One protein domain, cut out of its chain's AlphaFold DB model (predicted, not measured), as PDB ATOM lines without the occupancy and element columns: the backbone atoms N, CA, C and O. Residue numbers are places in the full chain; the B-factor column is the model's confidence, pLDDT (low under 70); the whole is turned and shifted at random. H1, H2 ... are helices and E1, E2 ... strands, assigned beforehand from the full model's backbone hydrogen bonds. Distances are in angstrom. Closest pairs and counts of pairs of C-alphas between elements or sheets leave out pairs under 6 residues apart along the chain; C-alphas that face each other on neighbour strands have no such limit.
ATOM      1  N   THR A  55     142.542  60.588   3.202       89.69
ATOM      2  CA  THR A  55     141.191  60.761   2.652       89.69
ATOM      3  C   THR A  55     140.859  62.259   2.546       89.69
ATOM      4  O   THR A  55     141.064  62.991   3.517       89.69
ATOM      5  N   PRO A  56     140.388  62.749   1.385       92.94
ATOM      6  CA  PRO A  56     139.964  64.141   1.211       92.94
ATOM      7  C   PRO A  56     138.728  64.488   2.052       92.94
ATOM      8  O   PRO A  56     137.896  63.625   2.334       92.94
ATOM      9  N   THR A  57     138.531  65.774   2.354       93.19
ATOM     10  CA  THR A  57     137.196  66.274   2.721       93.19
ATOM     11  C   THR A  57     136.227  66.138   1.530       93.19
ATOM     12  O   THR A  57     136.673  66.132   0.379       93.19
ATOM     13  N   PRO A  58     134.900  66.055   1.747       91.50
ATOM     14  CA  PRO A  58     133.939  65.918   0.647       91.50
ATOM     15  C   PRO A  58     134.041  67.035  -0.402       91.50
ATOM     16  O   PRO A  58     133.937  66.785  -1.603       91.50
ATOM     17  N   GLU A  59     134.267  68.276   0.028       92.50
ATOM     18  CA  GLU A  59     134.443  69.422  -0.865       92.50
ATOM     19  C   GLU A  59     135.749  69.322  -1.665       92.50
ATOM     20  O   GLU A  59     135.743  69.554  -2.879       92.50
ATOM     21  N   GLN A  60     136.842  68.905  -1.016       95.62
ATOM     22  CA  GLN A  60     138.124  68.658  -1.671       95.62
ATOM     23  C   GLN A  60     137.993  67.548  -2.726       95.62
ATOM     24  O   GLN A  60     138.437  67.734  -3.859       95.62
ATOM     25  N   ALA A  61     137.318  66.440  -2.398       93.88
ATOM     26  CA  ALA A  61     137.102  65.312  -3.305       93.88
ATOM     27  C   ALA A  61     136.335  65.717  -4.571       93.88
ATOM     28  O   ALA A  61     136.765  65.408  -5.682       93.88
ATOM     29  N   ARG A  62     135.234  66.467  -4.419       92.94
ATOM     30  CA  ARG A  62     134.451  66.979  -5.557       92.94
ATOM     31  C   ARG A  62     135.280  67.910  -6.437       92.94
ATOM     32  O   ARG A  62     135.254  67.789  -7.661       92.94
ATOM     33  N   GLY A  63     136.038  68.827  -5.834       94.56
ATOM     34  CA  GLY A  63     136.878  69.754  -6.592       94.56
ATOM     35  C   GLY A  63     138.015  69.053  -7.344       94.56
ATOM     36  O   GLY A  63     138.244  69.354  -8.518       94.56
ATOM     37  N   GLU A  64     138.686  68.092  -6.707       96.75
ATOM     38  CA  GLU A  64     139.704  67.244  -7.341       96.75
ATOM     39  C   GLU A  64     139.121  66.419  -8.492       96.75
ATOM     40  O   GLU A  64     139.712  66.382  -9.571       96.75
ATOM     41  N   ALA A  65     137.934  65.834  -8.309       95.19
ATOM     42  CA  ALA A  65     137.246  65.073  -9.346       95.19
ATOM     43  C   ALA A  65     136.922  65.923 -10.580       95.19
ATOM     44  O   ALA A  65     137.153  65.476 -11.701       95.19
ATOM     45  N   ARG A  66     136.448  67.166 -10.402       94.00
ATOM     46  CA  ARG A  66     136.182  68.086 -11.523       94.00
ATOM     47  C   ARG A  66     137.454  68.440 -12.290       94.00
ATOM     48  O   ARG A  66     137.441  68.439 -13.519       94.00
ATOM     49  N   ILE A  67     138.548  68.732 -11.577       95.44
ATOM     50  CA  ILE A  67     139.849  68.985 -12.213       95.44
ATOM     51  C   ILE A  67     140.299  67.749 -12.985       95.44
ATOM     52  O   ILE A  67     140.683  67.862 -14.147       95.44
ATOM     53  N   PHE A  68     140.235  66.573 -12.364       96.00
ATOM     54  CA  PHE A  68     140.718  65.357 -12.995       96.00
ATOM     55  C   PHE A  68     139.872  64.952 -14.201       96.00
ATOM     56  O   PHE A  68     140.432  64.611 -15.237       96.00
ATOM     57  N   HIS A  69     138.548  65.087 -14.121       94.31
ATOM     58  CA  HIS A  69     137.657  64.887 -15.259       94.31
ATOM     59  C   HIS A  69     138.006  65.832 -16.417       94.31
ATOM     60  O   HIS A  69     138.170  65.384 -17.548       94.31
ATOM     61  N   ALA A  70     138.235  67.120 -16.136       92.81
ATOM     62  CA  ALA A  70     138.649  68.080 -17.158       92.81
ATOM     63  C   ALA A  70     140.002  67.716 -17.804       92.81
ATOM     64  O   ALA A  70     140.168  67.855 -19.018       92.81
ATOM     65  N   LEU A  71     140.959  67.204 -17.017       93.88
ATOM     66  CA  LEU A  71     142.232  66.688 -17.530       93.88
ATOM     67  C   LEU A  71     142.029  65.441 -18.396       93.88
ATOM     68  O   LEU A  71     142.595  65.383 -19.484       93.88
ATOM     69  N   ILE A  72     141.206  64.487 -17.957       92.69
ATOM     70  CA  ILE A  72     140.849  63.291 -18.725       92.69
ATOM     71  C   ILE A  72     140.301  63.695 -20.098       92.69
ATOM     72  O   ILE A  72     140.839  63.269 -21.119       92.69
ATOM     73  N   THR A  73     139.310  64.589 -20.146       89.19
ATOM     74  CA  THR A  73     138.703  65.008 -21.415       89.19
ATOM     75  C   THR A  73     139.677  65.779 -22.310       89.19
ATOM     76  O   THR A  73     139.691  65.584 -23.522       89.19
ATOM     77  N   ALA A  74     140.510  66.657 -21.742       87.88
ATOM     78  CA  ALA A  74     141.442  67.480 -22.518       87.88
ATOM     79  C   ALA A  74     142.676  66.709 -23.016       87.88
ATOM     80  O   ALA A  74     143.279  67.053 -24.041       87.88
ATOM     81  N   TYR A  75     143.105  65.692 -22.270       86.88
ATOM     82  CA  TYR A  75     144.232  64.864 -22.669       86.88
ATOM     83  C   TYR A  75     143.819  63.717 -23.584       86.88
ATOM     84  O   TYR A  75     144.594  63.398 -24.487       86.88
ATOM     85  N   GLY A  76     142.628  63.146 -23.373       84.94
ATOM     86  CA  GLY A  76     142.175  61.932 -24.042       84.94
ATOM     87  C   GLY A  76     143.196  60.807 -23.871       84.94
ATOM     88  O   GLY A  76     143.738  60.589 -22.781       84.94
ATOM     89  N   ARG A  77     143.525  60.134 -24.977       81.25
ATOM     90  CA  ARG A  77     144.672  59.219 -25.037       81.25
ATOM     91  C   ARG A  77     145.960  59.995 -24.765       81.25
ATOM     92  O   ARG A  77     146.323  60.911 -25.505       81.25
ATOM     93  N   HIS A  78     146.690  59.600 -23.726       79.62
ATOM     94  CA  HIS A  78     147.912  60.287 -23.331       79.62
ATOM     95  C   HIS A  78     149.089  59.339 -23.133       79.62
ATOM     96  O   HIS A  78     148.941  58.147 -22.872       79.62
ATOM     97  N   ARG A  79     150.294  59.898 -23.274       80.81
ATOM     98  CA  ARG A  79     151.562  59.179 -23.142       80.81
ATOM     99  C   ARG A  79     152.397  59.817 -22.038       80.81
ATOM    100  O   ARG A  79     153.049  60.834 -22.300       80.81
ATOM    101  N   PRO A  80     152.400  59.239 -20.824       83.44
ATOM    102  CA  PRO A  80     153.130  59.764 -19.674       83.44
ATOM    103  C   PRO A  80     154.602  60.067 -19.969       83.44
ATOM    104  O   PRO A  80     155.121  61.090 -19.529       83.44
ATOM    105  N   THR A  81     155.265  59.244 -20.784       78.25
ATOM    106  CA  THR A  81     156.671  59.443 -21.183       78.25
ATOM    107  C   THR A  81     156.918  60.760 -21.925       78.25
ATOM    108  O   THR A  81     158.006  61.322 -21.823       78.25
ATOM    109  N   LEU A  82     155.917  61.291 -22.632       77.06
ATOM    110  CA  LEU A  82     156.015  62.547 -23.387       77.06
ATOM    111  C   LEU A  82     155.626  63.755 -22.551       77.06
ATOM    112  O   LEU A  82     156.162  64.850 -22.722       77.06
ATOM    113  N   THR A  83     154.660  63.558 -21.664       83.06
ATOM    114  CA  THR A  83     154.120  64.615 -20.815       83.06
ATOM    115  C   THR A  83     154.938  64.792 -19.534       83.06
ATOM    116  O   THR A  83     154.794  65.810 -18.863       83.06
ATOM    117  N   GLY A  84     155.857  63.871 -19.222       82.75
ATOM    118  CA  GLY A  84     156.664  63.878 -17.998       82.75
ATOM    119  C   GLY A  84     155.937  63.280 -16.790       82.75
ATOM    120  O   GLY A  84     156.227  63.668 -15.663       82.75
ATOM    121  N   GLY A  85     154.984  62.387 -17.052       88.62
ATOM    122  CA  GLY A  85     154.063  61.757 -16.110       88.62
ATOM    123  C   GLY A  85     152.613  61.820 -16.616       88.62
ATOM    124  O   GLY A  85     152.340  62.553 -17.577       88.62
ATOM    125  N   PRO A  86     151.672  61.062 -16.029       90.38
ATOM    126  CA  PRO A  86     150.291  60.996 -16.497       90.38
ATOM    127  C   PRO A  86     149.644  62.374 -16.411       90.38
ATOM    128  O   PRO A  86     149.799  63.076 -15.412       90.38
ATOM    129  N   PHE A  87     148.999  62.811 -17.493       91.81
ATOM    130  CA  PHE A  87     148.458  64.175 -17.627       91.81
ATOM    131  C   PHE A  87     149.477  65.300 -17.338       91.81
ATOM    132  O   PHE A  87     149.107  66.418 -16.991       91.81
ATOM    133  N   GLY A  88     150.780  65.021 -17.451       91.81
ATOM    134  CA  GLY A  88     151.855  65.959 -17.124       91.81
ATOM    135  C   GLY A  88     152.218  66.060 -15.643       91.81
ATOM    136  O   GLY A  88     153.056  66.891 -15.290       91.81
ATOM    137  N   ILE A  89     151.614  65.240 -14.783       95.25
ATOM    138  CA  ILE A  89     151.840  65.236 -13.338       95.25
ATOM    139  C   ILE A  89     153.107  64.441 -13.022       95.25
ATOM    140  O   ILE A  89     153.167  63.229 -13.226       95.25
ATOM    141  N   ARG A  90     154.113  65.131 -12.484       94.38
ATOM    142  CA  ARG A  90     155.374  64.529 -12.031       94.38
ATOM    143  C   ARG A  90     155.235  63.913 -10.649       94.38
ATOM    144  O   ARG A  90     155.738  62.820 -10.415       94.38
ATOM    145  N   SER A  91     154.576  64.630  -9.743       96.19
ATOM    146  CA  SER A  91     154.325  64.172  -8.381       96.19
ATOM    147  C   SER A  91     153.116  64.874  -7.770       96.19
ATOM    148  O   SER A  91     152.768  65.991  -8.169       96.19
ATOM    149  N   LEU A  92     152.532  64.238  -6.759       96.69
ATOM    150  CA  LEU A  92     151.438  64.755  -5.943       96.69
ATOM    151  C   LEU A  92     151.785  64.639  -4.462       96.69
ATOM    152  O   LEU A  92     152.368  63.647  -4.062       96.69
ATOM    153  N   THR A  93     151.369  65.592  -3.642       97.06
ATOM    154  CA  THR A  93     151.389  65.461  -2.181       97.06
ATOM    155  C   THR A  93     149.964  65.664  -1.674       97.06
ATOM    156  O   THR A  93     149.512  66.808  -1.561       97.06
ATOM    157  N   PRO A  94     149.209  64.565  -1.479       95.81
ATOM    158  CA  PRO A  94     147.827  64.624  -1.021       95.81
ATOM    159  C   PRO A  94     147.746  64.883   0.484       95.81
ATOM    160  O   PRO A  94     148.393  64.191   1.273       95.81
ATOM    161  N   ARG A  95     146.880  65.829   0.861       94.56
ATOM    162  CA  ARG A  95     146.447  66.137   2.231       94.56
ATOM    163  C   ARG A  95     144.909  66.128   2.295       94.56
ATOM    164  O   ARG A  95     144.259  66.053   1.246       94.56
ATOM    165  N   PRO A  96     144.278  66.150   3.480       92.75
ATOM    166  CA  PRO A  96     142.814  66.124   3.574       92.75
ATOM    167  C   PRO A  96     142.114  67.307   2.881       92.75
ATOM    168  O   PRO A  96     141.098  67.118   2.219       92.75
ATOM    169  N   ASP A  97     142.675  68.510   2.985       94.50
ATOM    170  CA  ASP A  97     142.096  69.788   2.540       94.50
ATOM    171  C   ASP A  97     142.939  70.513   1.474       94.50
ATOM    172  O   ASP A  97     142.622  71.630   1.061       94.50
ATOM    173  N   GLU A  98     144.024  69.885   1.019       96.31
ATOM    174  CA  GLU A  98     144.919  70.424   0.001       96.31
ATOM    175  C   GLU A  98     145.519  69.300  -0.855       96.31
ATOM    176  O   GLU A  98     145.835  68.214  -0.368       96.31
ATOM    177  N   LEU A  99     145.733  69.578  -2.141       98.00
ATOM    178  CA  LEU A  99     146.542  68.737  -3.019       98.00
ATOM    179  C   LEU A  99     147.672  69.559  -3.635       98.00
ATOM    180  O   LEU A  99     147.428  70.477  -4.419       98.00
ATOM    181  N   VAL A 100     148.922  69.225  -3.318       98.00
ATOM    182  CA  VAL A 100     150.079  69.856  -3.963       98.00
ATOM    183  C   VAL A 100     150.456  69.050  -5.201       98.00
ATOM    184  O   VAL A 100     150.655  67.843  -5.131       98.00
ATOM    185  N   VAL A 101     150.572  69.713  -6.345       98.06
ATOM    186  CA  VAL A 101     150.825  69.100  -7.649       98.06
ATOM    187  C   VAL A 101     152.080  69.701  -8.254       98.06
ATOM    188  O   VAL A 101     152.206  70.919  -8.377       98.06
ATOM    189  N   ARG A 102     153.004  68.851  -8.702       97.44
ATOM    190  CA  ARG A 102     154.131  69.272  -9.541       97.44
ATOM    191  C   ARG A 102     153.872  68.812 -10.962       97.44
ATOM    192  O   ARG A 102     153.849  67.613 -11.227       97.44
ATOM    193  N   ILE A 103     153.718  69.759 -11.878       96.12
ATOM    194  CA  ILE A 103     153.532  69.466 -13.302       96.12
ATOM    195  C   ILE A 103     154.828  69.675 -14.081       96.12
ATOM    196  O   ILE A 103     155.703  70.453 -13.692       96.12
ATOM    197  N   ALA A 104     154.971  68.983 -15.206       92.81
ATOM    198  CA  ALA A 104     156.031  69.282 -16.150       92.81
ATOM    199  C   ALA A 104     155.822  70.687 -16.752       92.81
ATOM    200  O   ALA A 104     154.730  70.964 -17.245       92.81
ATOM    201  N   PRO A 105     156.849  71.562 -16.794       88.50
ATOM    202  CA  PRO A 105     156.692  72.931 -17.302       88.50
ATOM    203  C   PRO A 105     156.122  73.004 -18.726       88.50
ATOM    204  O   PRO A 105     155.312  73.874 -19.027       88.50
ATOM    205  N   ALA A 106     156.479  72.044 -19.585       87.94
ATOM    206  CA  ALA A 106     155.970  71.947 -20.955       87.94
ATOM    207  C   ALA A 106     154.457  71.657 -21.042       87.94
ATOM    208  O   ALA A 106     153.861  71.848 -22.097       87.94
ATOM    209  N   GLN A 107     153.834  71.196 -19.954       91.25
ATOM    210  CA  GLN A 107     152.407  70.868 -19.891       91.25
ATOM    211  C   GLN A 107     151.560  72.000 -19.298       91.25
ATOM    212  O   GLN A 107     150.336  71.887 -19.283       91.25
ATOM    213  N   LEU A 108     152.181  73.100 -18.854       91.62
ATOM    214  CA  LEU A 108     151.486  74.227 -18.229       91.62
ATOM    215  C   LEU A 108     150.369  74.791 -19.118       91.62
ATOM    216  O   LEU A 108     149.254  75.010 -18.657       91.62
ATOM    217  N   GLU A 109     150.649  74.988 -20.404       89.31
ATOM    218  CA  GLU A 109     149.650  75.529 -21.329       89.31
ATOM    219  C   GLU A 109     148.476  74.574 -21.545       89.31
ATOM    220  O   GLU A 109     147.328  75.004 -21.558       89.31
ATOM    221  N   ARG A 110     148.750  73.269 -21.651       88.56
ATOM    222  CA  ARG A 110     147.704  72.255 -21.814       88.56
ATOM    223  C   ARG A 110     146.847  72.121 -20.554       88.56
ATOM    224  O   ARG A 110     145.650  71.899 -20.663       88.56
ATOM    225  N   TRP A 111     147.442  72.295 -19.371       92.56
ATOM    226  CA  TRP A 111     146.706  72.408 -18.108       92.56
ATOM    227  C   TRP A 111     145.779  73.621 -18.098       92.56
ATOM    228  O   TRP A 111     144.613  73.490 -17.744       92.56
ATOM    229  N   ILE A 112     146.261  74.788 -18.522       91.25
ATOM    230  CA  ILE A 112     145.430  75.994 -18.624       91.25
ATOM    231  C   ILE A 112     144.248  75.766 -19.576       91.25
ATOM    232  O   ILE A 112     143.115  76.081 -19.213       91.25
ATOM    233  N   ASP A 113     144.492  75.174 -20.747       87.94
ATOM    234  CA  ASP A 113     143.434  74.849 -21.710       87.94
ATOM    235  C   ASP A 113     142.415  73.856 -21.139       87.94
ATOM    236  O   ASP A 113     141.216  74.027 -21.344       87.94
ATOM    237  N   ALA A 114     142.886  72.834 -20.417       90.81
ATOM    238  CA  ALA A 114     142.036  71.823 -19.797       90.81
ATOM    239  C   ALA A 114     141.155  72.407 -18.690       90.81
ATOM    240  O   ALA A 114     140.002  72.019 -18.554       90.81
ATOM    241  N   LEU A 115     141.690  73.331 -17.889       92.12
ATOM    242  CA  LEU A 115     140.999  73.896 -16.731       92.12
ATOM    243  C   LEU A 115     140.043  75.039 -17.094       92.12
ATOM    244  O   LEU A 115     139.071  75.275 -16.371       92.12
ATOM    245  N   GLY A 116     140.299  75.753 -18.191       87.69
ATOM    246  CA  GLY A 116     139.487  76.885 -18.630       87.69
ATOM    247  C   GLY A 116     138.076  76.470 -19.051       87.69
ATOM    248  O   GLY A 116     137.882  75.945 -20.140       87.69
ATOM    249  N   HIS A 117     137.078  76.763 -18.215       82.81
ATOM    250  CA  HIS A 117     135.674  76.454 -18.497       82.81
ATOM    251  C   HIS A 117     135.121  77.211 -19.715       82.81
ATOM    252  O   HIS A 117     135.317  78.417 -19.851       82.81
ATOM    253  N   ARG A 118     134.359  76.536 -20.577       76.12
ATOM    254  CA  ARG A 118     133.630  77.171 -21.688       76.12
ATOM    255  C   ARG A 118     132.142  76.838 -21.587       76.12
ATOM    256  O   ARG A 118     131.819  75.689 -21.287       76.12
ATOM    257  N   PRO A 119     131.218  77.781 -21.856       65.38
ATOM    258  CA  PRO A 119     129.796  77.459 -21.924       65.38
ATOM    259  C   PRO A 119     129.546  76.328 -22.934       65.38
ATOM    260  O   PRO A 119     129.867  76.476 -24.111       65.38
ATOM    261  N   GLY A 120     129.006  75.198 -22.469       60.38
ATOM    262  CA  GLY A 120     128.784  74.004 -23.300       60.38
ATOM    263  C   GLY A 120     130.054  73.235 -23.694       60.38
ATOM    264  O   GLY A 120     129.970  72.329 -24.515       60.38
ATOM    265  N   GLY A 121     131.215  73.592 -23.140       64.81
ATOM    266  CA  GLY A 121     132.493  72.922 -23.364       64.81
ATOM    267  C   GLY A 121     133.096  72.352 -22.079       64.81
ATOM    268  O   GLY A 121     132.493  72.378 -21.008       64.81
ATOM    269  N   THR A 122     134.317  71.838 -22.201       71.31
ATOM    270  CA  THR A 122     135.086  71.246 -21.099       71.31
ATOM    271  C   THR A 122     135.663  72.315 -20.156       71.31
ATOM    272  O   THR A 122     135.600  73.516 -20.434       71.31
ATOM    273  N   GLY A 123     136.191  71.885 -19.004       86.00
ATOM    274  CA  GLY A 123     136.864  72.738 -18.014       86.00
ATOM    275  C   GLY A 123     136.169  72.804 -16.659       86.00
ATOM    276  O   GLY A 123     135.196  72.095 -16.417       86.00
ATOM    277  N   VAL A 124     136.669  73.642 -15.748       90.50
ATOM    278  CA  VAL A 124     136.233  73.654 -14.340       90.50
ATOM    279  C   VAL A 124     135.514  74.958 -14.008       90.50
ATOM    280  O   VAL A 124     136.133  76.021 -13.910       90.50
ATOM    281  N   ALA A 125     134.193  74.892 -13.835       87.62
ATOM    282  CA  ALA A 125     133.389  76.073 -13.552       87.62
ATOM    283  C   ALA A 125     133.720  76.658 -12.170       87.62
ATOM    284  O   ALA A 125     133.822  75.936 -11.175       87.62
ATOM    285  N   GLY A 126     133.873  77.984 -12.108       86.75
ATOM    286  CA  GLY A 126     134.160  78.703 -10.865       86.75
ATOM    287  C   GLY A 126     135.598  78.568 -10.357       86.75
ATOM    288  O   GLY A 126     135.895  79.092  -9.283       86.75
ATOM    289  N   LEU A 127     136.499  77.910 -11.101       91.50
ATOM    290  CA  LEU A 127     137.900  77.781 -10.705       91.50
ATOM    291  C   LEU A 127     138.566  79.157 -10.650       91.50
ATOM    292  O   LEU A 127     138.402  79.991 -11.547       91.50
ATOM    293  N   ARG A 128     139.317  79.400  -9.577       91.56
ATOM    294  CA  ARG A 128     140.069  80.639  -9.370       91.56
ATOM    295  C   ARG A 128     141.535  80.362  -9.120       91.56
ATOM    296  O   ARG A 128     141.869  79.295  -8.618       91.56
ATOM    297  N   TRP A 129     142.391  81.332  -9.445       93.94
ATOM    298  CA  TRP A 129     143.828  81.226  -9.198       93.94
ATOM    299  C   TRP A 129     144.404  82.374  -8.357       93.94
ATOM    300  O   TRP A 129     143.918  83.509  -8.378       93.94
ATOM    301  N   ALA A 130     145.474  82.089  -7.617       95.25
ATOM    302  CA  ALA A 130     146.247  83.072  -6.865       95.25
ATOM    303  C   ALA A 130     147.745  82.744  -6.922       95.25
ATOM    304  O   ALA A 130     148.135  81.591  -6.750       95.25
ATOM    305  N   GLY A 131     148.582  83.760  -7.142       93.56
ATOM    306  CA  GLY A 131     150.028  83.624  -6.991       93.56
ATOM    307  C   GLY A 131     150.404  83.499  -5.517       93.56
ATOM    308  O   GLY A 131     149.994  84.324  -4.701       93.56
ATOM    309  N   LEU A 132     151.177  82.473  -5.177       93.00
ATOM    310  CA  LEU A 132     151.783  82.275  -3.866       93.00
ATOM    311  C   LEU A 132     153.303  82.173  -4.012       93.00
ATOM    312  O   LEU A 132     153.838  81.985  -5.103       93.00
ATOM    313  N   ARG A 133     154.019  82.256  -2.886       91.00
ATOM    314  CA  ARG A 133     155.484  82.115  -2.868       91.00
ATOM    315  C   ARG A 133     155.954  80.766  -3.427       91.00
ATOM    316  O   ARG A 133     157.013  80.696  -4.037       91.00
ATOM    317  N   GLU A 134     155.179  79.714  -3.191       91.19
ATOM    318  CA  GLU A 134     155.545  78.325  -3.493       91.19
ATOM    319  C   GLU A 134     154.978  77.830  -4.836       91.19
ATOM    320  O   GLU A 134     155.378  76.771  -5.328       91.19
ATOM    321  N   GLY A 135     154.071  78.590  -5.459       96.00
ATOM    322  CA  GLY A 135     153.404  78.181  -6.691       96.00
ATOM    323  C   GLY A 135     152.121  78.956  -6.990       96.00
ATOM    324  O   GLY A 135     151.904  80.054  -6.478       96.00
ATOM    325  N   ILE A 136     151.241  78.353  -7.790       96.88
ATOM    326  CA  ILE A 136     149.899  78.879  -8.082       96.88
ATOM    327  C   ILE A 136     148.859  78.077  -7.315       96.88
ATOM    328  O   ILE A 136     148.721  76.878  -7.536       96.88
ATOM    329  N   ALA A 137     148.098  78.733  -6.444       96.94
ATOM    330  CA  ALA A 137     146.929  78.116  -5.833       96.94
ATOM    331  C   ALA A 137     145.751  78.162  -6.805       96.94
ATOM    332  O   ALA A 137     145.419  79.230  -7.315       96.94
ATOM    333  N   LEU A 138     145.118  77.016  -7.015       96.56
ATOM    334  CA  LEU A 138     143.840  76.827  -7.678       96.56
ATOM    335  C   LEU A 138     142.784  76.530  -6.612       96.56
ATOM    336  O   LEU A 138     142.994  75.675  -5.751       96.56
ATOM    337  N   THR A 139     141.662  77.240  -6.647       94.69
ATOM    338  CA  THR A 139     140.651  77.166  -5.584       94.69
ATOM    339  C   THR A 139     139.238  77.062  -6.134       94.69
ATOM    340  O   THR A 139     138.863  77.813  -7.041       94.69
ATOM    341  N   LEU A 140     138.449  76.192  -5.508       91.88
ATOM    342  CA  LEU A 140     136.985  76.170  -5.533       91.88
ATOM    343  C   LEU A 140     136.474  76.313  -4.084       91.88
ATOM    344  O   LEU A 140     137.266  76.178  -3.148       91.88
ATOM    345  N   PRO A 141     135.178  76.580  -3.845       87.81
ATOM    346  CA  PRO A 141     134.626  76.539  -2.492       87.81
ATOM    347  C   PRO A 141     134.930  75.199  -1.800       87.81
ATOM    348  O   PRO A 141     134.481  74.154  -2.259       87.81
ATOM    349  N   GLY A 142     135.714  75.239  -0.717       89.75
ATOM    350  CA  GLY A 142     136.103  74.054   0.060       89.75
ATOM    351  C   GLY A 142     137.170  73.153  -0.578       89.75
ATOM    352  O   GLY A 142     137.461  72.107  -0.007       89.75
ATOM    353  N   MET A 143     137.770  73.548  -1.710       95.25
ATOM    354  CA  MET A 143     138.889  72.828  -2.327       95.25
ATOM    355  C   MET A 143     140.085  73.744  -2.582       95.25
ATOM    356  O   MET A 143     139.936  74.868  -3.082       95.25
ATOM    357  N   ARG A 144     141.283  73.227  -2.306       97.19
ATOM    358  CA  ARG A 144     142.556  73.880  -2.612       97.19
ATOM    359  C   ARG A 144     143.517  72.918  -3.311       97.19
ATOM    360  O   ARG A 144     143.772  71.809  -2.847       97.19
ATOM    361  N   MET A 145     144.107  73.374  -4.411       98.19
ATOM    362  CA  MET A 145     145.176  72.675  -5.123       98.19
ATOM    363  C   MET A 145     146.336  73.637  -5.380       98.19
ATOM    364  O   MET A 145     146.125  74.732  -5.891       98.19
ATOM    365  N   LEU A 146     147.567  73.252  -5.053       98.00
ATOM    366  CA  LEU A 146     148.759  74.072  -5.277       98.00
ATOM    367  C   LEU A 146     149.580  73.515  -6.441       98.00
ATOM    368  O   LEU A 146     150.151  72.437  -6.328       98.00
ATOM    369  N   LEU A 147     149.716  74.270  -7.531       97.44
ATOM    370  CA  LEU A 147     150.680  73.976  -8.594       97.44
ATOM    371  C   LEU A 147     152.071  74.459  -8.170       97.44
ATOM    372  O   LEU A 147     152.447  75.613  -8.402       97.44
ATOM    373  N   ALA A 148     152.823  73.583  -7.511       96.88
ATOM    374  CA  ALA A 148     154.117  73.908  -6.927       96.88
ATOM    375  C   ALA A 148     155.199  74.126  -7.995       96.88
ATOM    376  O   ALA A 148     155.326  73.368  -8.961       96.88
ATOM    377  N   GLY A 149     156.026  75.152  -7.786       92.88
ATOM    378  CA  GLY A 149     157.141  75.487  -8.678       92.88
ATOM    379  C   GLY A 149     156.748  76.200  -9.977       92.88
ATOM    380  O   GLY A 149     157.612  76.395 -10.829       92.88
ATOM    381  N   ILE A 150     155.483  76.606 -10.132       93.88
ATOM    382  CA  ILE A 150     155.031  77.483 -11.221       93.88
ATOM    383  C   ILE A 150     154.946  78.915 -10.695       93.88
ATOM    384  O   ILE A 150     154.178  79.194  -9.775       93.88
ATOM    385  N   SER A 151     155.733  79.831 -11.262       93.31
ATOM    386  CA  SER A 151     155.695  81.235 -10.844       93.31
ATOM    387  C   SER A 151     154.450  81.951 -11.382       93.31
ATOM    388  O   SER A 151     153.921  81.608 -12.440       93.31
ATOM    389  N   GLU A 152     154.008  83.009 -10.697       93.81
ATOM    390  CA  GLU A 152     152.923  83.879 -11.186       93.81
ATOM    391  C   GLU A 152     153.239  84.501 -12.552       93.81
ATOM    392  O   GLU A 152     152.343  84.697 -13.374       93.81
ATOM    393  N   THR A 153     154.519  84.762 -12.818       93.12
ATOM    394  CA  THR A 153     154.974  85.294 -14.107       93.12
ATOM    395  C   THR A 153     154.786  84.263 -15.215       93.12
ATOM    396  O   THR A 153     154.196  84.586 -16.245       93.12
ATOM    397  N   ASP A 154     155.208  83.016 -14.989       92.25
ATOM    398  CA  ASP A 154     155.057  81.932 -15.968       92.25
ATOM    399  C   ASP A 154     153.586  81.596 -16.208       92.25
ATOM    400  O   ASP A 154     153.172  81.418 -17.354       92.25
ATOM    401  N   TRP A 155     152.784  81.579 -15.138       91.62
ATOM    402  CA  TRP A 155     151.339  81.369 -15.202       91.62
ATOM    403  C   TRP A 155     150.649  82.422 -16.068       91.62
ATOM    404  O   TRP A 155     149.954  82.087 -17.027       91.62
ATOM    405  N   ARG A 156     150.884  83.711 -15.783       90.56
ATOM    406  CA  ARG A 156     150.324  84.821 -16.568       90.56
ATOM    407  C   ARG A 156     150.810  84.809 -18.012       90.56
ATOM    408  O   ARG A 156     150.024  85.084 -18.913       90.56
ATOM    409  N   ALA A 157     152.082  84.490 -18.241       90.00
ATOM    410  CA  ALA A 157     152.633  84.405 -19.587       90.00
ATOM    411  C   ALA A 157     151.992  83.261 -20.388       90.00
ATOM    412  O   ALA A 157     151.648  83.456 -21.551       90.00
ATOM    413  N   ALA A 158     151.797  82.089 -19.778       89.19
ATOM    414  CA  ALA A 158     151.121  80.957 -20.406       89.19
ATOM    415  C   ALA A 158     149.637  81.252 -20.677       89.19
ATOM    416  O   ALA A 158     149.162  80.980 -21.778       89.19
ATOM    417  N   LEU A 159     148.943  81.894 -19.729       87.62
ATOM    418  CA  LEU A 159     147.577  82.385 -19.927       87.62
ATOM    419  C   LEU A 159     147.493  83.365 -21.098       87.62
ATOM    420  O   LEU A 159     146.605  83.231 -21.921       87.62
ATOM    421  N   GLY A 160     148.419  84.323 -21.204       82.75
ATOM    422  CA  GLY A 160     148.412  85.324 -22.275       82.75
ATOM    423  C   GLY A 160     148.759  84.776 -23.663       82.75
ATOM    424  O   GLY A 160     148.337  85.350 -24.663       82.75
ATOM    425  N   ARG A 161     149.518  83.672 -23.747       82.62
ATOM    426  CA  ARG A 161     149.805  82.981 -25.022       82.62
ATOM    427  C   ARG A 161     148.614  82.187 -25.542       82.62
ATOM    428  O   ARG A 161     148.543  81.913 -26.738       82.62
ATOM    429  N   ARG A 162     147.696  81.803 -24.660       73.19
ATOM    430  CA  ARG A 162     146.465  81.126 -25.037       73.19
ATOM    431  C   ARG A 162     145.368  82.166 -25.193       73.19
ATOM    432  O   ARG A 162     145.155  82.997 -24.321       73.19
ATOM    433  N   SER A 163     144.611  82.085 -26.281       53.03
ATOM    434  CA  SER A 163     143.318  82.764 -26.399       53.03
ATOM    435  C   SER A 163     142.287  82.086 -25.487       53.03
ATOM    436  O   SER A 163     141.206  81.722 -25.935       53.03
ATOM    437  N   ALA A 164     142.640  81.824 -24.223       53.47
ATOM    438  CA  ALA A 164     141.658  81.499 -23.213       53.47
ATOM    439  C   ALA A 164     140.755  82.727 -23.159       53.47
ATOM    440  O   ALA A 164     141.213  83.801 -22.758       53.47
ATOM    441  N   ASP A 165     139.527  82.601 -23.668       53.06
ATOM    442  CA  ASP A 165     138.518  83.643 -23.537       53.06
ATOM    443  C   ASP A 165     138.620  84.187 -22.111       53.06
ATOM    444  O   ASP A 165     138.614  83.413 -21.150       53.06
ATOM    445  N   GLN A 166     138.818  85.503 -21.981       48.59
ATOM    446  CA  GLN A 166     139.182  86.200 -20.737       48.59
ATOM    447  C   GLN A 166     138.145  86.047 -19.602       48.59
ATOM    448  O   GLN A 166     138.175  86.799 -18.637       48.59
ATOM    449  N   SER A 167     137.197  85.121 -19.710       52.12
ATOM    450  CA  SER A 167     136.065  84.923 -18.822       52.12
ATOM    451  C   SER A 167     136.172  83.705 -17.901       52.12
ATOM    452  O   SER A 167     135.449  83.689 -16.912       52.12
ATOM    453  N   SER A 168     137.024  82.698 -18.151       67.94
ATOM    454  CA  SER A 168     136.889  81.425 -17.416       67.94
ATOM    455  C   SER A 168     137.857  81.204 -16.257       67.94
ATOM    456  O   SER A 168     137.415  80.951 -15.136       67.94
ATOM    457  N   LEU A 169     139.169  81.323 -16.478       82.88
ATOM    458  CA  LEU A 169     140.170  81.039 -15.447       82.88
ATOM    459  C   LEU A 169     140.666  82.322 -14.765       82.88
ATOM    460  O   LEU A 169     141.716  82.887 -15.083       82.88
ATOM    461  N   MET A 170     139.850  82.817 -13.840       84.44
ATOM    462  CA  MET A 170     139.997  84.153 -13.265       84.44
ATOM    463  C   MET A 170     140.862  84.177 -11.995       84.44
ATOM    464  O   MET A 170     140.856  83.217 -11.221       84.44
ATOM    465  N   PRO A 171     141.586  85.280 -11.725       86.75
ATOM    466  CA  PRO A 171     142.198  85.493 -10.422       86.75
ATOM    467  C   PRO A 171     141.154  85.497  -9.299       86.75
ATOM    468  O   PRO A 171     140.027  85.953  -9.491       86.75
ATOM    469  N   HIS A 172     141.548  85.069  -8.100       86.44
ATOM    470  CA  HIS A 172     140.664  84.966  -6.930       86.44
ATOM    471  C   HIS A 172     139.978  86.278  -6.512       86.44
ATOM    472  O   HIS A 172     138.932  86.235  -5.872       86.44
ATOM    473  N   TRP A 173     140.537  87.442  -6.862       83.38
ATOM    474  CA  TRP A 173     139.938  88.748  -6.559       83.38
ATOM    475  C   TRP A 173     138.813  89.154  -7.519       83.38
ATOM    476  O   TRP A 173     138.140  90.152  -7.265       83.38
ATOM    477  N   ILE A 174     138.603  88.431  -8.626       81.12
ATOM    478  CA  ILE A 174     137.471  88.685  -9.524       81.12
ATOM    479  C   ILE A 174     136.219  88.002  -8.947       81.12
ATOM    480  O   ILE A 174     136.246  86.783  -8.734       81.12
ATOM    481  N   PRO A 175     135.118  88.750  -8.716       75.06
ATOM    482  CA  PRO A 175     133.874  88.192  -8.190       75.06
ATOM    483  C   PRO A 175     133.330  87.030  -9.027       75.06
ATOM    484  O   PRO A 175     133.567  86.944 -10.232       75.06
ATOM    485  N   GLN A 176     132.562  86.148  -8.387       70.94
ATOM    486  CA  GLN A 176     131.876  85.066  -9.088       70.94
ATOM    487  C   GLN A 176     130.809  85.606 -10.046       70.94
ATOM    488  O   GLN A 176     130.047  86.516  -9.706       70.94
ATOM    489  N   PHE A 177     130.741  85.036 -11.247       75.75
ATOM    490  CA  PHE A 177     129.676  85.357 -12.193       75.75
ATOM    491  C   PHE A 177     128.368  84.702 -11.738       75.75
ATOM    492  O   PHE A 177     128.364  83.591 -11.214       75.75
ATOM    493  N   ARG A 178     127.225  85.354 -12.000       76.19
ATOM    494  CA  ARG A 178     125.900  84.905 -11.520       76.19
ATOM    495  C   ARG A 178     125.569  83.438 -11.860       76.19
ATOM    496  O   ARG A 178     124.882  82.802 -11.075       76.19
ATOM    497  N   ARG A 179     126.041  82.917 -13.000       80.88
ATOM    498  CA  ARG A 179     125.760  81.543 -13.466       80.88
ATOM    499  C   ARG A 179     126.773  80.487 -13.010       80.88
ATOM    500  O   ARG A 179     126.528  79.305 -13.200       80.88
ATOM    501  N   GLU A 180     127.901  80.868 -12.408       78.00
ATOM    502  CA  GLU A 180     128.915  79.891 -11.974       78.00
ATOM    503  C   GLU A 180     128.399  78.846 -10.975       78.00
ATOM    504  O   GLU A 180     128.758  77.681 -11.138       78.00
ATOM    505  N   PRO A 181     127.534  79.186  -9.997       83.25
ATOM    506  CA  PRO A 181     126.932  78.181  -9.122       83.25
ATOM    507  C   PRO A 181     126.066  77.164  -9.877       83.25
ATOM    508  O   PRO A 181     126.080  75.984  -9.538       83.25
ATOM    509  N   GLU A 182     125.345  77.598 -10.917       85.25
ATOM    510  CA  GLU A 182     124.513  76.719 -11.752       85.25
ATOM    511  C   GLU A 182     125.388  75.731 -12.537       85.25
ATOM    512  O   GLU A 182     125.108  74.533 -12.557       85.25
ATOM    513  N   TYR A 183     126.492  76.209 -13.123       84.75
ATOM    514  CA  TYR A 183     127.453  75.350 -13.823       84.75
ATOM    515  C   TYR A 183     128.159  74.378 -12.875       84.75
ATOM    516  O   TYR A 183     128.286  73.200 -13.194       84.75
ATOM    517  N   ALA A 184     128.573  74.843 -11.695       84.50
ATOM    518  CA  ALA A 184     129.181  73.994 -10.676       84.50
ATOM    519  C   ALA A 184     128.230  72.875 -10.222       84.50
ATOM    520  O   ALA A 184     128.649  71.724 -10.125       84.50
ATOM    521  N   ALA A 185     126.952  73.195  -9.993       86.88
ATOM    522  CA  ALA A 185     125.939  72.210  -9.624       86.88
ATOM    523  C   ALA A 185     125.678  71.192 -10.745       86.88
ATOM    524  O   ALA A 185     125.513  70.008 -10.467       86.88
ATOM    525  N   ALA A 186     125.681  71.630 -12.010       87.62
ATOM    526  CA  ALA A 186     125.552  70.728 -13.153       87.62
ATOM    527  C   ALA A 186     126.737  69.753 -13.250       87.62
ATOM    528  O   ALA A 186     126.519  68.562 -13.449       87.62
ATOM    529  N   GLN A 187     127.970  70.229 -13.041       87.94
ATOM    530  CA  GLN A 187     129.164  69.373 -13.023       87.94
ATOM    531  C   GLN A 187     129.160  68.387 -11.848       87.94
ATOM    532  O   GLN A 187     129.542  67.232 -12.014       87.94
ATOM    533  N   ASP A 188     128.697  68.803 -10.666       87.62
ATOM    534  CA  ASP A 188     128.544  67.883  -9.529       87.62
ATOM    535  C   ASP A 188     127.485  66.815  -9.786       87.62
ATOM    536  O   ASP A 188     127.685  65.657  -9.432       87.62
ATOM    537  N   ALA A 189     126.366  67.189 -10.410       88.06
ATOM    538  CA  ALA A 189     125.328  66.242 -10.798       88.06
ATOM    539  C   ALA A 189     125.822  65.275 -11.885       88.06
ATOM    540  O   ALA A 189     125.480  64.093 -11.866       88.06
ATOM    541  N   GLU A 190     126.650  65.757 -12.815       86.94
ATOM    542  CA  GLU A 190     127.269  64.936 -13.852       86.94
ATOM    543  C   GLU A 190     128.195  63.878 -13.246       86.94
ATOM    544  O   GLU A 190     128.080  62.711 -13.612       86.94
ATOM    545  N   LEU A 191     129.045  64.272 -12.291       89.06
ATOM    546  CA  LEU A 191     130.045  63.416 -11.639       89.06
ATOM    547  C   LEU A 191     129.524  62.675 -10.396       89.06
ATOM    548  O   LEU A 191     130.296  62.001  -9.700       89.06
ATOM    549  N   ALA A 192     128.231  62.797 -10.092       84.69
ATOM    550  CA  ALA A 192     127.613  62.141  -8.950       84.69
ATOM    551  C   ALA A 192     127.834  60.619  -9.017       84.69
ATOM    552  O   ALA A 192     127.609  59.986 -10.045       84.69
ATOM    553  N   GLY A 193     128.299  60.034  -7.910       81.31
ATOM    554  CA  GLY A 193     128.611  58.603  -7.815       81.31
ATOM    555  C   GLY A 193     129.999  58.194  -8.322       81.31
ATOM    556  O   GLY A 193     130.432  57.092  -8.004       81.31
ATOM    557  N   LEU A 194     130.730  59.067  -9.033       88.38
ATOM    558  CA  LEU A 194     132.097  58.784  -9.506       88.38
ATOM    559  C   LEU A 194     133.161  59.723  -8.912       88.38
ATOM    560  O   LEU A 194     134.352  59.427  -8.990       88.38
ATOM    561  N   ALA A 195     132.764  60.840  -8.292       90.62
ATOM    562  CA  ALA A 195     133.695  61.842  -7.767       90.62
ATOM    563  C   ALA A 195     134.770  61.256  -6.830       90.62
ATOM    564  O   ALA A 195     135.955  61.533  -7.012       90.62
ATOM    565  N   ASP A 196     134.386  60.390  -5.890       90.00
ATOM    566  CA  ASP A 196     135.332  59.767  -4.955       90.00
ATOM    567  C   ASP A 196     136.330  58.858  -5.678       90.00
ATOM    568  O   ASP A 196     137.519  58.862  -5.367       90.00
ATOM    569  N   HIS A 197     135.874  58.135  -6.704       91.25
ATOM    570  CA  HIS A 197     136.723  57.266  -7.510       91.25
ATOM    571  C   HIS A 197     137.706  58.061  -8.386       91.25
ATOM    572  O   HIS A 197     138.889  57.721  -8.459       91.25
ATOM    573  N   LEU A 198     137.253  59.161  -9.000       94.06
ATOM    574  CA  LEU A 198     138.111  60.086  -9.752       94.06
ATOM    575  C   LEU A 198     139.159  60.737  -8.845       94.06
ATOM    576  O   LEU A 198     140.336  60.779  -9.194       94.06
ATOM    577  N   CYS A 199     138.746  61.206  -7.669       94.75
ATOM    578  CA  CYS A 199     139.643  61.777  -6.671       94.75
ATOM    579  C   CYS A 199     140.677  60.745  -6.186       94.75
ATOM    580  O   CYS A 199     141.883  61.002  -6.207       94.75
ATOM    581  N   ALA A 200     140.231  59.539  -5.824       94.44
ATOM    582  CA  ALA A 200     141.109  58.454  -5.400       94.44
ATOM    583  C   ALA A 200     142.132  58.079  -6.479       94.44
ATOM    584  O   ALA A 200     143.301  57.856  -6.148       94.44
ATOM    585  N   THR A 201     141.698  58.053  -7.743       94.62
ATOM    586  CA  THR A 201     142.545  57.815  -8.916       94.62
ATOM    587  C   THR A 201     143.565  58.934  -9.104       94.62
ATOM    588  O   THR A 201     144.754  58.648  -9.239       94.62
ATOM    589  N   LEU A 202     143.148  60.206  -9.028       96.44
ATOM    590  CA  LEU A 202     144.061  61.349  -9.090       96.44
ATOM    591  C   LEU A 202     145.127  61.252  -7.996       96.44
ATOM    592  O   LEU A 202     146.311  61.338  -8.290       96.44
ATOM    593  N   ARG A 203     144.748  61.007  -6.740       96.12
ATOM    594  CA  ARG A 203     145.701  60.908  -5.616       96.12
ATOM    595  C   ARG A 203     146.684  59.734  -5.734       96.12
ATOM    596  O   ARG A 203     147.669  59.699  -5.001       96.12
ATOM    597  N   ARG A 204     146.435  58.796  -6.655       94.56
ATOM    598  CA  ARG A 204     147.258  57.613  -6.961       94.56
ATOM    599  C   ARG A 204     147.740  57.604  -8.409       94.56
ATOM    600  O   ARG A 204     148.013  56.543  -8.966       94.56
ATOM    601  N   ILE A 205     147.840  58.779  -9.034       93.25
ATOM    602  CA  ILE A 205     148.025  58.884 -10.484       93.25
ATOM    603  C   ILE A 205     149.243  58.116 -11.003       93.25
ATOM    604  O   ILE A 205     149.255  57.666 -12.144       93.25
ATOM    605  N   ARG A 206     150.282  57.936 -10.180       91.88
ATOM    606  CA  ARG A 206     151.519  57.273 -10.603       91.88
ATOM    607  C   ARG A 206     151.367  55.765 -10.764       91.88
ATOM    608  O   ARG A 206     152.200  55.171 -11.442       91.88
ATOM    609  N   LEU A 207     150.277  55.167 -10.277       88.94
ATOM    610  CA  LEU A 207     149.910  53.793 -10.633       88.94
ATOM    611  C   LEU A 207     149.628  53.645 -12.143       88.94
ATOM    612  O   LEU A 207     149.763  52.552 -12.683       88.94
ATOM    613  N   LEU A 208     149.335  54.738 -12.861       87.69
ATOM    614  CA  LEU A 208     149.198  54.704 -14.320       87.69
ATOM    615  C   LEU A 208     150.531  54.512 -15.054       87.69
ATOM    616  O   LEU A 208     150.548  54.024 -16.182       87.69
ATOM    617  N   ASP A 209     151.669  54.863 -14.447       81.31
ATOM    618  CA  ASP A 209     152.967  54.725 -15.117       81.31
ATOM    619  C   ASP A 209     153.263  53.270 -15.472       81.31
ATOM    620  O   ASP A 209     153.822  52.998 -16.536       81.31
ATOM    621  N   THR A 210     152.884  52.334 -14.594       73.12
ATOM    622  CA  THR A 210     153.110  50.903 -14.814       73.12
ATOM    623  C   THR A 210     152.340  50.366 -16.010       73.12
ATOM    624  O   THR A 210     152.888  49.532 -16.724       73.12
ATOM    625  N   LEU A 211     151.144  50.896 -16.285       73.25
ATOM    626  CA  LEU A 211     150.349  50.536 -17.465       73.25
ATOM    627  C   LEU A 211     151.064  50.921 -18.760       73.25
ATOM    628  O   LEU A 211     151.069  50.186 -19.739       73.25
ATOM    629  N   THR A 212     151.752  52.059 -18.742       71.12
ATOM    630  CA  THR A 212     152.405  52.592 -19.942       71.12
ATOM    631  C   THR A 212     153.783  52.002 -20.222       71.12
ATOM    632  O   THR A 212     154.406  52.373 -21.216       71.12
ATOM    633  N   ARG A 213     154.281  51.082 -19.380       64.94
ATOM    634  CA  ARG A 213     155.583  50.428 -19.604       64.94
ATOM    635  C   ARG A 213     155.576  49.510 -20.825       64.94
ATOM    636  O   ARG A 213     156.603  49.425 -21.490       64.94
ATOM    637  N   ILE A 214     154.449  48.854 -21.097       56.97
ATOM    638  CA  ILE A 214     154.302  47.900 -22.205       56.97
ATOM    639  C   ILE A 214     153.700  48.622 -23.421       56.97
ATOM    640  O   ILE A 214     154.321  48.685 -24.481       56.97
ATOM    641  N   SER A 215     152.566  49.294 -23.225       60.81
ATOM    642  CA  SER A 215     151.783  49.952 -24.281       60.81
ATOM    643  C   SER A 215     152.282  51.346 -24.702       60.81
ATOM    644  O   SER A 215     151.939  51.859 -25.771       60.81
ATOM    645  N   GLY A 216     153.047  52.029 -23.845       68.88
ATOM    646  CA  GLY A 216     153.472  53.418 -24.042       68.88
ATOM    647  C   GLY A 216     152.372  54.482 -23.904       68.88
ATOM    648  O   GLY A 216     152.685  55.671 -24.031       68.88
ATOM    649  N   HIS A 217     151.112  54.105 -23.651       77.69
ATOM    650  CA  HIS A 217     149.965  55.016 -23.584       77.69
ATOM    651  C   HIS A 217     148.886  54.526 -22.607       77.69
ATOM    652  O   HIS A 217     148.823  53.352 -22.264       77.69
ATOM    653  N   VAL A 218     148.021  55.440 -22.177       82.81
ATOM    654  CA  VAL A 218     146.811  55.126 -21.411       82.81
ATOM    655  C   VAL A 218     145.686  56.050 -21.866       82.81
ATOM    656  O   VAL A 218     145.898  57.243 -22.126       82.81
ATOM    657  N   HIS A 219     144.483  55.502 -21.988       87.25
ATOM    658  CA  HIS A 219     143.276  56.270 -22.240       87.25
ATOM    659  C   HIS A 219     142.311  56.068 -21.077       87.25
ATOM    660  O   HIS A 219     141.762  54.988 -20.902       87.25
ATOM    661  N   LEU A 220     142.118  57.115 -20.278       90.94
ATOM    662  CA  LEU A 220     141.038  57.156 -19.299       90.94
ATOM    663  C   LEU A 220     139.874  57.925 -19.906       90.94
ATOM    664  O   LEU A 220     140.104  58.938 -20.565       90.94
ATOM    665  N   PHE A 221     138.649  57.476 -19.677       90.19
ATOM    666  CA  PHE A 221     137.440  58.209 -20.047       90.19
ATOM    667  C   PHE A 221     136.272  57.772 -19.170       90.19
ATOM    668  O   PHE A 221     136.330  56.739 -18.511       90.19
ATOM    669  N   THR A 222     135.204  58.561 -19.137       89.56
ATOM    670  CA  THR A 222     133.995  58.211 -18.390       89.56
ATOM    671  C   THR A 222     132.877  57.801 -19.331       89.56
ATOM    672  O   THR A 222     132.711  58.406 -20.389       89.56
ATOM    673  N   THR A 223     132.078  56.819 -18.930       86.69
ATOM    674  CA  THR A 223     130.904  56.368 -19.687       86.69
ATOM    675  C   THR A 223     129.699  56.198 -18.776       86.69
ATOM    676  O   THR A 223     129.853  55.941 -17.580       86.69
ATOM    677  N   ARG A 224     128.492  56.332 -19.335       85.31
ATOM    678  CA  ARG A 224     127.256  55.999 -18.626       85.31
ATOM    679  C   ARG A 224     126.764  54.630 -19.065       85.31
ATOM    680  O   ARG A 224     126.529  54.409 -20.246       85.31
ATOM    681  N   HIS A 225     126.540  53.746 -18.102       80.56
ATOM    682  CA  HIS A 225     125.918  52.447 -18.327       80.56
ATOM    683  C   HIS A 225     124.780  52.264 -17.322       80.56
ATOM    684  O   HIS A 225     124.970  52.423 -16.117       80.56
ATOM    685  N   HIS A 226     123.570  52.004 -17.824       78.00
ATOM    686  CA  HIS A 226     122.372  51.774 -17.008       78.00
ATOM    687  C   HIS A 226     122.135  52.830 -15.894       78.00
ATOM    688  O   HIS A 226     121.783  52.528 -14.753       78.00
ATOM    689  N   GLY A 227     122.370  54.107 -16.224       75.56
ATOM    690  CA  GLY A 227     122.210  55.252 -15.317       75.56
ATOM    691  C   GLY A 227     123.403  55.540 -14.393       75.56
ATOM    692  O   GLY A 227     123.480  56.647 -13.858       75.56
ATOM    693  N   GLY A 228     124.352  54.608 -14.251       81.25
ATOM    694  CA  GLY A 228     125.598  54.790 -13.503       81.25
ATOM    695  C   GLY A 228     126.704  55.413 -14.354       81.25
ATOM    696  O   GLY A 228     126.781  55.152 -15.553       81.25
ATOM    697  N   LEU A 229     127.549  56.254 -13.750       87.06
ATOM    698  CA  LEU A 229     128.761  56.781 -14.383       87.06
ATOM    699  C   LEU A 229     129.963  55.928 -13.961       87.06
ATOM    700  O   LEU A 229     130.174  55.705 -12.772       87.06
ATOM    701  N   HIS A 230     130.756  55.490 -14.932       88.56
ATOM    702  CA  HIS A 230     131.914  54.621 -14.739       88.56
ATOM    703  C   HIS A 230     133.177  55.287 -15.281       88.56
ATOM    704  O   HIS A 230     133.120  55.971 -16.304       88.56
ATOM    705  N   LEU A 231     134.311  55.077 -14.608       91.81
ATOM    706  CA  LEU A 231     135.636  55.387 -15.142       91.81
ATOM    707  C   LEU A 231     136.139  54.149 -15.883       91.81
ATOM    708  O   LEU A 231     136.184  53.072 -15.300       91.81
ATOM    709  N   ILE A 232     136.497  54.316 -17.148       90.25
ATOM    710  CA  ILE A 232     137.058  53.267 -17.989       90.25
ATOM    711  C   ILE A 232     138.529  53.567 -18.207       90.25
ATOM    712  O   ILE A 232     138.907  54.676 -18.598       90.25
ATOM    713  N   GLU A 233     139.344  52.555 -17.970       88.88
ATOM    714  CA  GLU A 233     140.730  52.502 -18.386       88.88
ATOM    715  C   GLU A 233     140.823  51.671 -19.664       88.88
ATOM    716  O   GLU A 233     140.394  50.528 -19.686       88.88
ATOM    717  N   ALA A 234     141.384  52.220 -20.736       83.19
ATOM    718  CA  ALA A 234     141.719  51.466 -21.936       83.19
ATOM    719  C   ALA A 234     143.225  51.556 -22.195       83.19
ATOM    720  O   ALA A 234     143.759  52.616 -22.547       83.19
ATOM    721  N   CYS A 235     143.890  50.415 -22.040       75.00
ATOM    722  CA  CYS A 235     145.288  50.196 -22.392       75.00
ATOM    723  C   CYS A 235     145.350  49.022 -23.378       75.00
ATOM    724  O   CYS A 235     144.607  48.060 -23.227       75.00
ATOM    725  N   GLU A 236     146.199  49.110 -24.407       66.62
ATOM    726  CA  GLU A 236     146.406  48.011 -25.381       66.62
ATOM    727  C   GLU A 236     145.135  47.561 -26.124       66.62
ATOM    728  O   GLU A 236     145.055  46.435 -26.593       66.62
ATOM    729  N   ALA A 237     144.162  48.466 -26.276       66.81
ATOM    730  CA  ALA A 237     142.846  48.198 -26.862       66.81
ATOM    731  C   ALA A 237     141.908  47.298 -26.026       66.81
ATOM    732  O   ALA A 237     140.848  46.911 -26.516       66.81
TER     733      ALA A 237
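This is residues 55 to 237 of the 687 residues of an uncharacterized protein of Streptomyces caelestis (UniProt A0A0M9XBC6). The long helix H1 runs through the middle of the domain: its residues 58 to 67 pack on a twisted five-stranded sheet, its residues 69 to 75 on the hairpin E6 and E7, and H6 crosses it. H3 packs on H1 and on H4, which stands over the E3 edge of the sheet. The printed part has 183 residues with seven named helices and seven named strands, in the order H1 H2 E1 E2 H3 E3 E4 E5 H4 H5 H6 H7 E6 E7; the class is mixed, helices and strands. The mixed sheet runs E1 E2 E5 E4 E3, and E6 and E7 make an antiparallel one. The whole is compact, with a radius of gyration of the C-alphas of 15.6 A, and spans 44 by 36 by 32 A.

H1, residues 58 to 75, begins at C-alpha 58 (133.939, 65.918, 0.647) and is 25.5 A long. H2 is residues 80 to 83, E1 89 to 94, E2 99 to 103 and H3 105 to 115, 15.7 A. E3 is residues 128 to 131, E4 135 to 140, 16.6 A, and E5 143 to 148, 15.9 A. H4 is residues 152 to 161, H5 180 to 190, H6 195 to 202 and H7 207 to 215. E6, residues 218 to 225, is 21.3 A long; E7, residues 228 to 235, is 22.1 A and ends at C-alpha 235 (145.288, 50.196, -22.392).

H1, the hub, touches H6 at a steep tilt of 62 degrees, the closest C-alphas being those of Ala 65 and Cys 199, 4.9 A apart. With residues 67 to 75 alone it touches H3 (Ala 74 and Ala 114, C-alphas 5.2 A), and it only just touches H5, with 3 pairs of C-alphas within 8 A (Arg 62 and Asp 188, 7.2 A). H1 and H4 stand up from the same face of the sheet, two layers, at heights of 10.6 A and 11.3 A; H2 only grazes it. E3, E4 and E5 form a meander, each strand the antiparallel neighbour of the one before (N 130 and O 137, 2.9 A; N 138 and O 145, 2.7 A). E2 is parallel to E5 (N 101 and O 146, 2.8 A) and antiparallel to E1 (N 93 and O 100, 2.8 A). E2, H3 and E3 are a split strand-helix-strand unit, two strands running the same way with others between, its crossover right-handed. In the hairpin E6 and E7, N 223 and O 230 are 2.9 A apart; the closest C-alphas of H7 and E6, Thr 212 and Val 218, are 6.3 A apart. Every O i to N i+4 pair is within hydrogen-bond range in H1, H4, H5 and H6, but 5 of 7 in H3 and 2 of 5 in H7, where 3 of 6 O i to N i+3 pairs are; H2 is too short for such a pair.

The C-alphas farthest apart, of Arg 178 and Ile 214, are 47.9 A apart, and the printed part has no cut. The links H3 to E3 and H4 to H5 are long. The mean pLDDT of the printed part is 86.6, with residues 119 to 121, 163 to 168, 213 to 216 and 236 to 237 under 70.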